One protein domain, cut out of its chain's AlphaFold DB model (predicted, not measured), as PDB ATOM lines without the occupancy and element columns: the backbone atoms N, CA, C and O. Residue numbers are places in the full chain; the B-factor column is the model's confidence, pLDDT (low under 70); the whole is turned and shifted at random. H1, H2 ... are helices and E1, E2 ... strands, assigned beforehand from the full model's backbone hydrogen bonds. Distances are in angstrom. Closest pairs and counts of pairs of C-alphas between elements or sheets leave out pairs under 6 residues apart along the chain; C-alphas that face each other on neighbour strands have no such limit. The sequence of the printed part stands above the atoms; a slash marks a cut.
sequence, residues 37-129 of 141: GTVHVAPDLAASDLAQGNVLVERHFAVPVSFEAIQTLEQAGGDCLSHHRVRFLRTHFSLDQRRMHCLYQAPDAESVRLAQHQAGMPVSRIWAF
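This is residues 37 to 129 of the 141 residues of the protein "DUF4242 domain-containing protein" of Halomonas kenyensis (UniProt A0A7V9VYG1). One twisted sheet of five strands makes a wall, with the helices H2 and H4 packed over one face and the other face left bare. H3 follows H2 and packs on H4 near one end of the wall, while the small H1 lies off towards the edge where E1 runs. The 93 printed residues hold four named helices and five named strands, in the order E1 H1 E2 H2 H3 E3 E4 H4 E5, and the class is mixed, helices and strands. The sheet's order is E1 E3 E4 E2 E5, antiparallel throughout. The whole is compact and rounded, with a radius of gyration of the C-alphas of 12.2 A and spans of 32 by 28 by 23 A.

Start at the edge strand E1, residues 37 to 41, and look at N 38 and O 93, 2.8 A apart, for its antiparallel pairing with E3, residues 87 to 94. E3 and E4, residues 99 to 105, form a hairpin; find N 92 and O 101 at 2.8 A. E4 is antiparallel to E2, residues 55 to 60, with N 57 and O 102 at 2.8 A. E2 is antiparallel to the other edge strand, E5, residues 125 to 128, with N 58 and O 125 at 2.8 A. H2, residues 67 to 76, is over E3 at a height over the sheet of 10.3 A and runs along the strands, at 19 degrees to E3 on the local plane; their closest C-alphas are those of Phe 67 and Phe 93, 7.7 A apart. On the same face, H4, residues 109 to 118, is over E2 at a height of 8.6 A, slantwise to the strands at 36 degrees to E2 on the local plane; their closest C-alphas, of Val 55 and Ala 109, are 5.8 A apart. H2 and H4 are apart. H3, residues 78 to 83, touches H4 at a steep tilt of 52 degrees, opposite ways, the closest C-alphas being those of Cys 80 and Ala 115, 5.1 A apart. H3 only grazes the sheet with residues 78 to 82, and H1, residues 47 to 50, only grazes it with residues 49 to 50. Two layers, helices on one face of a sheet, are made by H2 and H4 with the five strands. E2, H2 H3, E3 and E4, H4, E5 are split strand-helix-strand units, each with another strand between its two, and both crossovers are right-handed. In H2, H3 and H4 every O i to N i+4 pair is within hydrogen-bond range; H1 is too short for one.

Find C-alpha 37 at (-27.012, 0.517, -13.900); E1 runs 13.2 A from there. After H1, E2 covers 16.9 A and H2 14.2 A. Past H3, find C-alpha 87 at (-6.085, -6.078, -14.652), where E3 begins its 21.7 A. E4 covers 20.3 A, H4 14.5 A and E5 10.5 A, ending at C-alpha 128, (-6.262, 7.886, -14.341).

The C-alphas farthest apart are those of Ser 48 and Val 63, at 34.7 A. The printed part has no cut, and no link is long. The mean pLDDT of the printed part is 91.0, and no printed residue is under 70.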
ATOM      1  N   GLY A  37     -27.838   1.533 -13.266       95.12
ATOM      2  CA  GLY A  37     -27.012   0.517 -13.900       95.12
ATOM      3  C   GLY A  37     -26.851  -0.747 -13.072       95.12
ATOM      4  O   GLY A  37     -27.287  -0.835 -11.929       95.12
ATOM      5  N   THR A  38     -26.195  -1.719 -13.687       94.69
ATOM      6  CA  THR A  38     -25.753  -2.967 -13.071       94.69
ATOM      7  C   THR A  38     -24.251  -2.913 -12.828       94.69
ATOM      8  O   THR A  38     -23.516  -2.219 -13.538       94.69
ATOM      9  N   VAL A  39     -23.793  -3.633 -11.806       93.31
ATOM     10  CA  VAL A  39     -22.374  -3.739 -11.463       93.31
ATOM     11  C   VAL A  39     -21.925  -5.168 -11.692       93.31
ATOM     12  O   VAL A  39     -22.501  -6.095 -11.132       93.31
ATOM     13  N   HIS A  40     -20.869  -5.329 -12.480       91.88
ATOM     14  CA  HIS A  40     -20.268  -6.619 -12.797       91.88
ATOM     15  C   HIS A  40     -18.827  -6.595 -12.323       91.88
ATOM     16  O   HIS A  40     -18.061  -5.712 -12.703       91.88
ATOM     17  N   VAL A  41     -18.461  -7.521 -11.451       90.25
ATOM     18  CA  VAL A  41     -17.112  -7.616 -10.885       90.25
ATOM     19  C   VAL A  41     -16.398  -8.779 -11.562       90.25
ATOM     20  O   VAL A  41     -17.048  -9.772 -11.892       90.25
ATOM     21  N   ALA A  42     -15.090  -8.661 -11.812       85.44
ATOM     22  CA  ALA A  42     -14.345  -9.811 -12.321       85.44
ATOM     23  C   ALA A  42     -14.417 -10.977 -11.311       85.44
ATOM     24  O   ALA A  42     -14.466 -10.728 -10.100       85.44
ATOM     25  N   PRO A  43     -14.442 -12.233 -11.783       80.19
ATOM     26  CA  PRO A  43     -14.460 -13.388 -10.894       80.19
ATOM     27  C   PRO A  43     -13.241 -13.368  -9.960       80.19
ATOM     28  O   PRO A  43     -12.183 -12.844 -10.311       80.19
ATOM     29  N   ASP A  44     -13.420 -13.909  -8.755       81.69
ATOM     30  CA  ASP A  44     -12.360 -14.121  -7.758       81.69
ATOM     31  C   ASP A  44     -11.621 -12.858  -7.266       81.69
ATOM     32  O   ASP A  44     -10.541 -12.942  -6.683       81.69
ATOM     33  N   LEU A  45     -12.201 -11.666  -7.450       84.19
ATOM     34  CA  LEU A  45     -11.662 -10.424  -6.889       84.19
ATOM     35  C   LEU A  45     -12.030 -10.253  -5.416       84.19
ATOM     36  O   LEU A  45     -13.208 -10.147  -5.057       84.19
ATOM     37  N   ALA A  46     -11.017 -10.096  -4.565       84.94
ATOM     38  CA  ALA A  46     -11.224  -9.646  -3.197       84.94
ATOM     39  C   ALA A  46     -11.589  -8.149  -3.165       84.94
ATOM     40  O   ALA A  46     -11.237  -7.363  -4.048       84.94
ATOM     41  N   ALA A  47     -12.249  -7.704  -2.092       78.94
ATOM     42  CA  ALA A  47     -12.563  -6.284  -1.905       78.94
ATOM     43  C   ALA A  47     -11.304  -5.389  -1.895       78.94
ATOM     44  O   ALA A  47     -11.355  -4.244  -2.351       78.94
ATOM     45  N   SER A  48     -10.175  -5.920  -1.414       82.06
ATOM     46  CA  SER A  48      -8.865  -5.261  -1.436       82.06
ATOM     47  C   SER A  48      -8.337  -5.041  -2.854       82.06
ATOM     48  O   SER A  48      -7.742  -3.997  -3.111       82.06
ATOM     49  N   ASP A  49      -8.599  -5.951  -3.795       86.12
ATOM     50  CA  ASP A  49      -8.210  -5.779  -5.197       86.12
ATOM     51  C   ASP A  49      -9.011  -4.651  -5.862       86.12
ATOM     52  O   ASP A  49      -8.465  -3.816  -6.583       86.12
ATOM     53  N   LEU A  50     -10.310  -4.554  -5.560       83.06
ATOM     54  CA  LEU A  50     -11.173  -3.472  -6.054       83.06
ATOM     55  C   LEU A  50     -10.739  -2.089  -5.549       83.06
ATOM     56  O   LEU A  50     -11.083  -1.070  -6.153       83.06
ATOM     57  N   ALA A  51     -10.008  -2.027  -4.435       85.38
ATOM     58  CA  ALA A  51      -9.429  -0.789  -3.924       85.38
ATOM     59  C   ALA A  51      -8.198  -0.323  -4.718       85.38
ATOM     60  O   ALA A  51      -7.877   0.861  -4.666       85.38
ATOM     61  N   GLN A  52      -7.561  -1.204  -5.495       90.31
ATOM     62  CA  GLN A  52      -6.360  -0.891  -6.282       90.31
ATOM     63  C   GLN A  52      -6.661  -0.275  -7.656       90.31
ATOM     64  O   GLN A  52      -5.737   0.081  -8.387       90.31
ATOM     65  N   GLY A  53      -7.938  -0.145  -8.026       93.44
ATOM     66  CA  GLY A  53      -8.330   0.482  -9.285       93.44
ATOM     67  C   GLY A  53      -7.829   1.918  -9.383       93.44
ATOM     68  O   GLY A  53      -8.026   2.717  -8.467       93.44
ATOM     69  N   ASN A  54      -7.201   2.244 -10.508       95.44
ATOM     70  CA  ASN A  54      -6.568   3.541 -10.734       95.44
ATOM     71  C   ASN A  54      -6.767   4.095 -12.152       95.44
ATOM     72  O   ASN A  54      -6.384   5.238 -12.403       95.44
ATOM     73  N   VAL A  55      -7.374   3.336 -13.069       96.88
ATOM     74  CA  VAL A  55      -7.720   3.795 -14.421       96.88
ATOM     75  C   VAL A  55      -9.176   3.475 -14.731       96.88
ATOM     76  O   VAL A  55      -9.647   2.363 -14.488       96.88
ATOM     77  N   LEU A  56      -9.893   4.459 -15.272       96.25
ATOM     78  CA  LEU A  56     -11.261   4.311 -15.746       96.25
ATOM     79  C   LEU A  56     -11.298   4.398 -17.273       96.25
ATOM     80  O   LEU A  56     -10.705   5.301 -17.865       96.25
ATOM     81  N   VAL A  57     -12.049   3.492 -17.891       96.19
ATOM     82  CA  VAL A  57     -12.426   3.538 -19.305       96.19
ATOM     83  C   VAL A  57     -13.915   3.846 -19.407       96.19
ATOM     84  O   VAL A  57     -14.740   3.129 -18.847       96.19
ATOM     85  N   GLU A  58     -14.257   4.902 -20.139       95.75
ATOM     86  CA  GLU A  58     -15.630   5.246 -20.503       95.75
ATOM     87  C   GLU A  58     -15.937   4.755 -21.916       95.75
ATOM     88  O   GLU A  58     -15.154   4.972 -22.849       95.75
ATOM     89  N   ARG A  59     -17.117   4.157 -22.088       94.50
ATOM     90  CA  ARG A  59     -17.655   3.765 -23.390       94.50
ATOM     91  C   ARG A  59     -19.071   4.285 -23.557       94.50
ATOM     92  O   ARG A  59     -19.896   4.189 -22.644       94.50
ATOM     93  N   HIS A  60     -19.337   4.798 -24.748       94.06
ATOM     94  CA  HIS A  60     -20.656   5.199 -25.194       94.06
ATOM     95  C   HIS A  60     -21.018   4.460 -26.480       94.06
ATOM     96  O   HIS A  60     -20.234   4.440 -27.429       94.06
ATOM     97  N   PHE A  61     -22.212   3.880 -26.508       92.19
ATOM     98  CA  PHE A  61     -22.727   3.136 -27.649       92.19
ATOM     99  C   PHE A  61     -23.892   3.900 -28.279       92.19
ATOM    100  O   PHE A  61     -24.837   4.299 -27.595       92.19
ATOM    101  N   ALA A  62     -23.831   4.094 -29.599       91.50
ATOM    102  CA  ALA A  62     -24.898   4.757 -30.351       91.50
ATOM    103  C   ALA A  62     -26.207   3.945 -30.327       91.50
ATOM    104  O   ALA A  62     -27.303   4.512 -30.300       91.50
ATOM    105  N   VAL A  63     -26.074   2.617 -30.286       92.50
ATOM    106  CA  VAL A  63     -27.162   1.649 -30.137       92.50
ATOM    107  C   VAL A  63     -26.964   0.838 -28.853       92.50
ATOM    108  O   VAL A  63     -25.815   0.613 -28.473       92.50
ATOM    109  N   PRO A  64     -28.046   0.411 -28.178       94.50
ATOM    110  CA  PRO A  64     -27.968  -0.525 -27.059       94.50
ATOM    111  C   PRO A  64     -27.154  -1.772 -27.423       94.50
ATOM    112  O   PRO A  64     -27.372  -2.356 -28.486       94.50
ATOM    113  N   VAL A  65     -26.235  -2.178 -26.550       93.50
ATOM    114  CA  VAL A  65     -25.424  -3.396 -26.714       93.50
ATOM    115  C   VAL A  65     -25.713  -4.373 -25.584       93.50
ATOM    116  O   VAL A  65     -25.856  -3.962 -24.440       93.50
ATOM    117  N   SER A  66     -25.769  -5.678 -25.851       92.31
ATOM    118  CA  SER A  66     -25.914  -6.629 -24.747       92.31
ATOM    119  C   SER A  66     -24.633  -6.671 -23.909       92.31
ATOM    120  O   SER A  66     -23.521  -6.551 -24.429       92.31
ATOM    121  N   PHE A  67     -24.787  -6.862 -22.597       89.06
ATOM    122  CA  PHE A  67     -23.635  -7.015 -21.710       89.06
ATOM    123  C   PHE A  67     -22.773  -8.219 -22.112       89.06
ATOM    124  O   PHE A  67     -21.554  -8.106 -22.145       89.06
ATOM    125  N   GLU A  68     -23.406  -9.334 -22.487       89.62
ATOM    126  CA  GLU A  68     -22.723 -10.551 -22.940       89.62
ATOM    127  C   GLU A  68     -21.833 -10.291 -24.161       89.62
ATOM    128  O   GLU A  68     -20.665 -10.663 -24.146       89.62
ATOM    129  N   ALA A  69     -22.326  -9.568 -25.174       88.44
ATOM    130  CA  ALA A  69     -21.532  -9.257 -26.362       88.44
ATOM    131  C   ALA A  69     -20.281  -8.435 -26.014       88.44
ATOM    132  O   ALA A  69     -19.189  -8.706 -26.516       88.44
ATOM    133  N   ILE A  70     -20.425  -7.445 -25.127       87.81
ATOM    134  CA  ILE A  70     -19.289  -6.641 -24.667       87.81
ATOM    135  C   ILE A  70     -18.341  -7.458 -23.787       87.81
ATOM    136  O   ILE A  70     -17.129  -7.311 -23.910       87.81
ATOM    137  N   GLN A  71     -18.865  -8.339 -22.938       85.75
ATOM    138  CA  GLN A  71     -18.047  -9.224 -22.123       85.75
ATOM    139  C   GLN A  71     -17.226 -10.171 -23.002       85.75
ATOM    140  O   GLN A  71     -16.031 -10.311 -22.768       85.75
ATOM    141  N   THR A  72     -17.810 -10.767 -24.045       87.25
ATOM    142  CA  THR A  72     -17.074 -11.599 -25.009       87.25
ATOM    143  C   THR A  72     -15.944 -10.818 -25.679       87.25
ATOM    144  O   THR A  72     -14.831 -11.330 -25.780       87.25
ATOM    145  N   LEU A  73     -16.195  -9.570 -26.084       84.12
ATOM    146  CA  LEU A  73     -15.170  -8.680 -26.638       84.12
ATOM    147  C   LEU A  73     -14.052  -8.380 -25.620       84.12
ATOM    148  O   LEU A  73     -12.873  -8.471 -25.959       84.12
ATOM    149  N   GLU A  74     -14.395  -8.085 -24.361       83.19
ATOM    150  CA  GLU A  74     -13.409  -7.860 -23.293       83.19
ATOM    151  C   GLU A  74     -12.569  -9.111 -23.000       83.19
ATOM    152  O   GLU A  74     -11.360  -8.996 -22.809       83.19
ATOM    153  N   GLN A  75     -13.184 -10.297 -23.001       82.88
ATOM    154  CA  GLN A  75     -12.488 -11.571 -22.793       82.88
ATOM    155  C   GLN A  75     -11.557 -11.908 -23.961       82.88
ATOM    156  O   GLN A  75     -10.421 -12.312 -23.731       82.88
ATOM    157  N   ALA A  76     -11.986 -11.674 -25.205       82.88
ATOM    158  CA  ALA A  76     -11.134 -11.846 -26.382       82.88
ATOM    159  C   ALA A  76      -9.901 -10.919 -26.348       82.88
ATOM    160  O   ALA A  76      -8.834 -11.284 -26.835       82.88
ATOM    161  N   GLY A  77     -10.025  -9.739 -25.731       80.75
ATOM    162  CA  GLY A  77      -8.918  -8.814 -25.478       80.75
ATOM    163  C   GLY A  77      -8.077  -9.117 -24.228       80.75
ATOM    164  O   GLY A  77      -7.144  -8.362 -23.937       80.75
ATOM    165  N   GLY A  78      -8.382 -10.179 -23.475       81.75
ATOM    166  CA  GLY A  78      -7.775 -10.476 -22.170       81.75
ATOM    167  C   GLY A  78      -6.252 -10.637 -22.204       81.75
ATOM    168  O   GLY A  78      -5.549 -10.141 -21.316       81.75
ATOM    169  N   ASP A  79      -5.726 -11.242 -23.269       84.50
ATOM    170  CA  ASP A  79      -4.282 -11.419 -23.462       84.50
ATOM    171  C   ASP A  79      -3.570 -10.072 -23.644       84.50
ATOM    172  O   ASP A  79      -2.505  -9.836 -23.068       84.50
ATOM    173  N   CYS A  80      -4.195  -9.137 -24.370       88.12
ATOM    174  CA  CYS A  80      -3.664  -7.785 -24.545       88.12
ATOM    175  C   CYS A  80      -3.582  -7.055 -23.199       88.12
ATOM    176  O   CYS A  80      -2.569  -6.428 -22.897       88.12
ATOM    177  N   LEU A  81      -4.618  -7.163 -22.361       85.75
ATOM    178  CA  LEU A  81      -4.614  -6.564 -21.022       85.75
ATOM    179  C   LEU A  81      -3.462  -7.126 -20.176       85.75
ATOM    180  O   LEU A  81      -2.682  -6.363 -19.603       85.75
ATOM    181  N   SER A  82      -3.300  -8.448 -20.175       87.44
ATOM    182  CA  SER A  82      -2.266  -9.137 -19.399       87.44
ATOM    183  C   SER A  82      -0.851  -8.744 -19.835       87.44
ATOM    184  O   SER A  82      -0.012  -8.435 -18.985       87.44
ATOM    185  N   HIS A  83      -0.590  -8.651 -21.144       92.19
ATOM    186  CA  HIS A  83       0.700  -8.201 -21.685       92.19
ATOM    187  C   HIS A  83       1.090  -6.790 -21.226       92.19
ATOM    188  O   HIS A  83       2.262  -6.528 -20.953       92.19
ATOM    189  N   HIS A  84       0.114  -5.891 -21.072       90.88
ATOM    190  CA  HIS A  84       0.341  -4.520 -20.599       90.88
ATOM    191  C   HIS A  84       0.227  -4.369 -19.077       90.88
ATOM    192  O   HIS A  84       0.202  -3.248 -18.571       90.88
ATOM    193  N   ARG A  85       0.183  -5.481 -18.324       93.06
ATOM    194  CA  ARG A  85       0.003  -5.494 -16.857       93.06
ATOM    195  C   ARG A  85      -1.275  -4.768 -16.420       93.06
ATOM    196  O   ARG A  85      -1.319  -4.137 -15.365       93.06
ATOM    197  N   VAL A  86      -2.313  -4.852 -17.246       94.25
ATOM    198  CA  VAL A  86      -3.637  -4.292 -16.993       94.25
ATOM    199  C   VAL A  86      -4.533  -5.397 -16.450       94.25
ATOM    200  O   VAL A  86      -4.743  -6.420 -17.096       94.25
ATOM    201  N   ARG A  87      -5.112  -5.176 -15.272       92.31
ATOM    202  CA  ARG A  87      -6.085  -6.078 -14.652       92.31
ATOM    203  C   ARG A  87      -7.462  -5.430 -14.669       92.31
ATOM    204  O   ARG A  87      -7.640  -4.322 -14.160       92.31
ATOM    205  N   PHE A  88      -8.437  -6.119 -15.252       92.12
ATOM    206  CA  PHE A  88      -9.843  -5.727 -15.174       92.12
ATOM    207  C   PHE A  88     -10.380  -5.948 -13.756       92.12
ATOM    208  O   PHE A  88     -10.125  -6.989 -13.152       92.12
ATOM    209  N   LEU A  89     -11.120  -4.970 -13.226       92.75
ATOM    210  CA  LEU A  89     -11.672  -5.027 -11.872       92.75
ATOM    211  C   LEU A  89     -13.200  -5.086 -11.867       92.75
ATOM    212  O   LEU A  89     -13.805  -5.921 -11.196       92.75
ATOM    213  N   ARG A  90     -13.843  -4.146 -12.560       92.81
ATOM    214  CA  ARG A  90     -15.292  -3.964 -12.471       92.81
ATOM    215  C   ARG A  90     -15.829  -3.181 -13.654       92.81
ATOM    216  O   ARG A  90     -15.212  -2.210 -14.081       92.81
ATOM    217  N   THR A  91     -17.048  -3.510 -14.048       94.56
ATOM    218  CA  THR A  91     -17.878  -2.749 -14.974       94.56
ATOM    219  C   THR A  91     -19.096  -2.178 -14.258       94.56
ATOM    220  O   THR A  91     -19.785  -2.885 -13.524       94.56
ATOM    221  N   HIS A  92     -19.404  -0.912 -14.525       95.44
ATOM    222  CA  HIS A  92     -20.730  -0.337 -14.316       95.44
ATOM    223  C   HIS A  92     -21.397  -0.194 -15.682       95.44
ATOM    224  O   HIS A  92     -20.846   0.467 -16.563       95.44
ATOM    225  N   PHE A  93     -22.554  -0.819 -15.866       96.31
ATOM    226  CA  PHE A  93     -23.248  -0.868 -17.147       96.31
ATOM    227  C   PHE A  93     -24.642  -0.269 -17.023       96.31
ATOM    228  O   PHE A  93     -25.406  -0.667 -16.143       96.31
ATOM    229  N   SER A  94     -24.971   0.712 -17.859       96.62
ATOM    230  CA  SER A  94     -26.245   1.417 -17.753       96.62
ATOM    231  C   SER A  94     -27.430   0.529 -18.135       96.62
ATOM    232  O   SER A  94     -27.329  -0.341 -18.996       96.62
ATOM    233  N   LEU A  95     -28.587   0.771 -17.511       95.06
ATOM    234  CA  LEU A  95     -29.819   0.024 -17.806       95.06
ATOM    235  C   LEU A  95     -30.324   0.251 -19.239       95.06
ATOM    236  O   LEU A  95     -30.962  -0.627 -19.809       95.06
ATOM    237  N   ASP A  96     -30.007   1.405 -19.836       95.31
ATOM    238  CA  ASP A  96     -30.291   1.702 -21.247       95.31
ATOM    239  C   ASP A  96     -29.280   1.068 -22.222       95.31
ATOM    240  O   ASP A  96     -29.420   1.225 -23.435       95.31
ATOM    241  N   GLN A  97     -28.265   0.370 -21.695       95.50
ATOM    242  CA  GLN A  97     -27.232  -0.357 -22.434       95.50
ATOM    243  C   GLN A  97     -26.393   0.508 -23.390       95.50
ATOM    244  O   GLN A  97     -25.797   0.009 -24.344       95.50
ATOM    245  N   ARG A  98     -26.342   1.824 -23.155       95.50
ATOM    246  CA  ARG A  98     -25.627   2.796 -24.004       95.50
ATOM    247  C   ARG A  98     -24.382   3.380 -23.351       95.50
ATOM    248  O   ARG A  98     -23.661   4.149 -23.995       95.50
ATOM    249  N   ARG A  99     -24.127   3.078 -22.080       95.25
ATOM    250  CA  ARG A  99     -22.991   3.600 -21.316       95.25
ATOM    251  C   ARG A  99     -22.356   2.493 -20.492       95.25
ATOM    252  O   ARG A  99     -23.037   1.672 -19.883       95.25
ATOM    253  N   MET A 100     -21.034   2.503 -20.451       95.31
ATOM    254  CA  MET A 100     -20.258   1.544 -19.681       95.31
ATOM    255  C   MET A 100     -19.026   2.226 -19.107       95.31
ATOM    256  O   MET A 100     -18.314   2.932 -19.823       95.31
ATOM    257  N   HIS A 101     -18.762   1.988 -17.828       95.69
ATOM    258  CA  HIS A 101     -17.543   2.424 -17.162       95.69
ATOM    259  C   HIS A 101     -16.791   1.219 -16.607       95.69
ATOM    260  O   HIS A 101     -17.292   0.551 -15.699       95.69
ATOM    261  N   CYS A 102     -15.580   0.981 -17.106       94.62
ATOM    262  CA  CYS A 102     -14.719  -0.106 -16.650       94.62
ATOM    263  C   CYS A 102     -13.568   0.419 -15.807       94.62
ATOM    264  O   CYS A 102     -12.891   1.376 -16.182       94.62
ATOM    265  N   LEU A 103     -13.355  -0.221 -14.665       94.88
ATOM    266  CA  LEU A 103     -12.269   0.054 -13.746       94.88
ATOM    267  C   LEU A 103     -11.170  -0.970 -13.970       94.88
ATOM    268  O   LEU A 103     -11.423  -2.177 -13.992       94.88
ATOM    269  N   TYR A 104      -9.951  -0.461 -14.071       95.06
ATOM    270  CA  TYR A 104      -8.745  -1.248 -14.223       95.06
ATOM    271  C   TYR A 104      -7.728  -0.867 -13.151       95.06
ATOM    272  O   TYR A 104      -7.668   0.280 -12.691       95.06
ATOM    273  N   GLN A 105      -6.910  -1.846 -12.788       95.25
ATOM    274  CA  GLN A 105      -5.605  -1.629 -12.187       95.25
ATOM    275  C   GLN A 105      -4.571  -1.697 -13.312       95.25
ATOM    276  O   GLN A 105      -4.541  -2.670 -14.065       95.25
ATOM    277  N   ALA A 106      -3.727  -0.681 -13.428       95.75
ATOM    278  CA  ALA A 106      -2.654  -0.641 -14.417       95.75
ATOM    279  C   ALA A 106      -1.469   0.197 -13.909       95.75
ATOM    280  O   ALA A 106      -1.641   0.981 -12.973       95.75
ATOM    281  N   PRO A 107      -0.276   0.093 -14.520       94.50
ATOM    282  CA  PRO A 107       0.837   0.996 -14.222       94.50
ATOM    283  C   PRO A 107       0.475   2.467 -14.480       94.50
ATOM    284  O   PRO A 107       0.770   3.340 -13.667       94.50
ATOM    285  N   ASP A 108      -0.226   2.723 -15.586       93.25
ATOM    286  CA  ASP A 108      -0.685   4.040 -16.015       93.25
ATOM    287  C   ASP A 108      -1.876   3.927 -16.990       93.25
ATOM    288  O   ASP A 108      -2.266   2.839 -17.424       93.25
ATOM    289  N   ALA A 109      -2.482   5.070 -17.327       94.94
ATOM    290  CA  ALA A 109      -3.612   5.128 -18.256       94.94
ATOM    291  C   ALA A 109      -3.230   4.796 -19.710       94.94
ATOM    292  O   ALA A 109      -4.104   4.404 -20.485       94.94
ATOM    293  N   GLU A 110      -1.958   4.940 -20.089       95.19
ATOM    294  CA  GLU A 110      -1.502   4.693 -21.457       95.19
ATOM    295  C   GLU A 110      -1.363   3.195 -21.740       95.19
ATOM    296  O   GLU A 110      -1.773   2.730 -22.799       95.19
ATOM    297  N   SER A 111      -0.941   2.412 -20.748       95.19
ATOM    298  CA  SER A 111      -0.952   0.945 -20.776       95.19
ATOM    299  C   SER A 111      -2.355   0.404 -21.079       95.19
ATOM    300  O   SER A 111      -2.529  -0.491 -21.906       95.19
ATOM    301  N   VAL A 112      -3.388   1.000 -20.468       95.44
ATOM    302  CA  VAL A 112      -4.790   0.658 -20.758       95.44
ATOM    303  C   VAL A 112      -5.177   1.093 -22.170       95.44
ATOM    304  O   VAL A 112      -5.853   0.342 -22.868       95.44
ATOM    305  N   ARG A 113      -4.736   2.270 -22.626       94.75
ATOM    306  CA  ARG A 113      -5.020   2.760 -23.983       94.75
ATOM    307  C   ARG A 113      -4.439   1.839 -25.058       94.75
ATOM    308  O   ARG A 113      -5.163   1.483 -25.986       94.75
ATOM    309  N   LEU A 114      -3.196   1.390 -24.893       93.44
ATOM    310  CA  LEU A 114      -2.542   0.433 -25.788       93.44
ATOM    311  C   LEU A 114      -3.272  -0.913 -25.814       93.44
ATOM    312  O   LEU A 114      -3.580  -1.414 -26.895       93.44
ATOM    313  N   ALA A 115      -3.605  -1.465 -24.644       92.50
ATOM    314  CA  ALA A 115      -4.309  -2.742 -24.555       92.50
ATOM    315  C   ALA A 115      -5.702  -2.693 -25.208       92.50
ATOM    316  O   ALA A 115      -6.055  -3.585 -25.976       92.50
ATOM    317  N   GLN A 116      -6.479  -1.632 -24.956       91.62
ATOM    318  CA  GLN A 116      -7.816  -1.458 -25.539       91.62
ATOM    319  C   GLN A 116      -7.757  -1.260 -27.057       91.62
ATOM    320  O   GLN A 116      -8.591  -1.806 -27.777       91.62
ATOM    321  N   HIS A 117      -6.766  -0.506 -27.546       90.81
ATOM    322  CA  HIS A 117      -6.551  -0.300 -28.976       90.81
ATOM    323  C   HIS A 117      -6.190  -1.612 -29.685       90.81
ATOM    324  O   HIS A 117      -6.778  -1.932 -30.713       90.81
ATOM    325  N   GLN A 118      -5.262  -2.397 -29.127       88.38
ATOM    326  CA  GLN A 118      -4.879  -3.703 -29.680       88.38
ATOM    327  C   GLN A 118      -6.041  -4.704 -29.676       88.38
ATOM    328  O   GLN A 118      -6.188  -5.464 -30.627       88.38
ATOM    329  N   ALA A 119      -6.896  -4.657 -28.652       85.44
ATOM    330  CA  ALA A 119      -8.100  -5.477 -28.561       85.44
ATOM    331  C   ALA A 119      -9.257  -5.004 -29.470       85.44
ATOM    332  O   ALA A 119     -10.296  -5.658 -29.516       85.44
ATOM    333  N   GLY A 120      -9.125  -3.866 -30.165       84.38
ATOM    334  CA  GLY A 120     -10.188  -3.314 -31.014       84.38
ATOM    335  C   GLY A 120     -11.428  -2.846 -30.240       84.38
ATOM    336  O   GLY A 120     -12.519  -2.761 -30.804       84.38
ATOM    337  N   MET A 121     -11.283  -2.555 -28.946       82.19
ATOM    338  CA  MET A 121     -12.403  -2.191 -28.082       82.19
ATOM    339  C   MET A 121     -12.884  -0.760 -28.357       82.19
ATOM    340  O   MET A 121     -12.065   0.160 -28.439       82.19
ATOM    341  N   PRO A 122     -14.207  -0.512 -28.411       84.06
ATOM    342  CA  PRO A 122     -14.722   0.846 -28.486       84.06
ATOM    343  C   PRO A 122     -14.399   1.583 -27.184       84.06
ATOM    344  O   PRO A 122     -14.749   1.138 -26.090       84.06
ATOM    345  N   VAL A 123     -13.733   2.727 -27.299       91.19
ATOM    346  CA  VAL A 123     -13.351   3.565 -26.163       91.19
ATOM    347  C   VAL A 123     -13.720   5.006 -26.467       91.19
ATOM    348  O   VAL A 123     -13.301   5.567 -27.474       91.19
ATOM    349  N   SER A 124     -14.478   5.624 -25.565       93.62
ATOM    350  CA  SER A 124     -14.789   7.052 -25.637       93.62
ATOM    351  C   SER A 124     -13.765   7.879 -24.869       93.62
ATOM    352  O   SER A 124     -13.367   8.953 -25.317       93.62
ATOM    353  N   ARG A 125     -13.323   7.395 -23.701       94.38
ATOM    354  CA  ARG A 125     -12.321   8.081 -22.880       94.38
ATOM    355  C   ARG A 125     -11.573   7.111 -21.974       94.38
ATOM    356  O   ARG A 125     -12.141   6.123 -21.527       94.38
ATOM    357  N   ILE A 126     -10.321   7.440 -21.661       96.06
ATOM    358  CA  ILE A 126      -9.510   6.754 -20.647       96.06
ATOM    359  C   ILE A 126      -8.841   7.806 -19.778       96.06
ATOM    360  O   ILE A 126      -8.289   8.773 -20.311       96.06
ATOM    361  N   TRP A 127      -8.885   7.628 -18.461       95.62
ATOM    362  CA  TRP A 127      -8.223   8.531 -17.527       95.62
ATOM    363  C   TRP A 127      -7.833   7.845 -16.222       95.62
ATOM    364  O   TRP A 127      -8.518   6.950 -15.726       95.62
ATOM    365  N   ALA A 128      -6.713   8.299 -15.659       95.62
ATOM    366  CA  ALA A 128      -6.262   7.886 -14.341       95.62
ATOM    367  C   ALA A 128      -7.066   8.604 -13.251       95.62
ATOM    368  O   ALA A 128      -7.359   9.801 -13.349       95.62
ATOM    369  N   PHE A 129      -7.376   7.888 -12.179       94.38
ATOM    370  CA  PHE A 129      -8.148   8.407 -11.064       94.38
ATOM    371  C   PHE A 129      -7.503   8.075  -9.722       94.38
ATOM    372  O   PHE A 129      -6.685   7.166  -9.593       94.38
TER     373      PHE A 129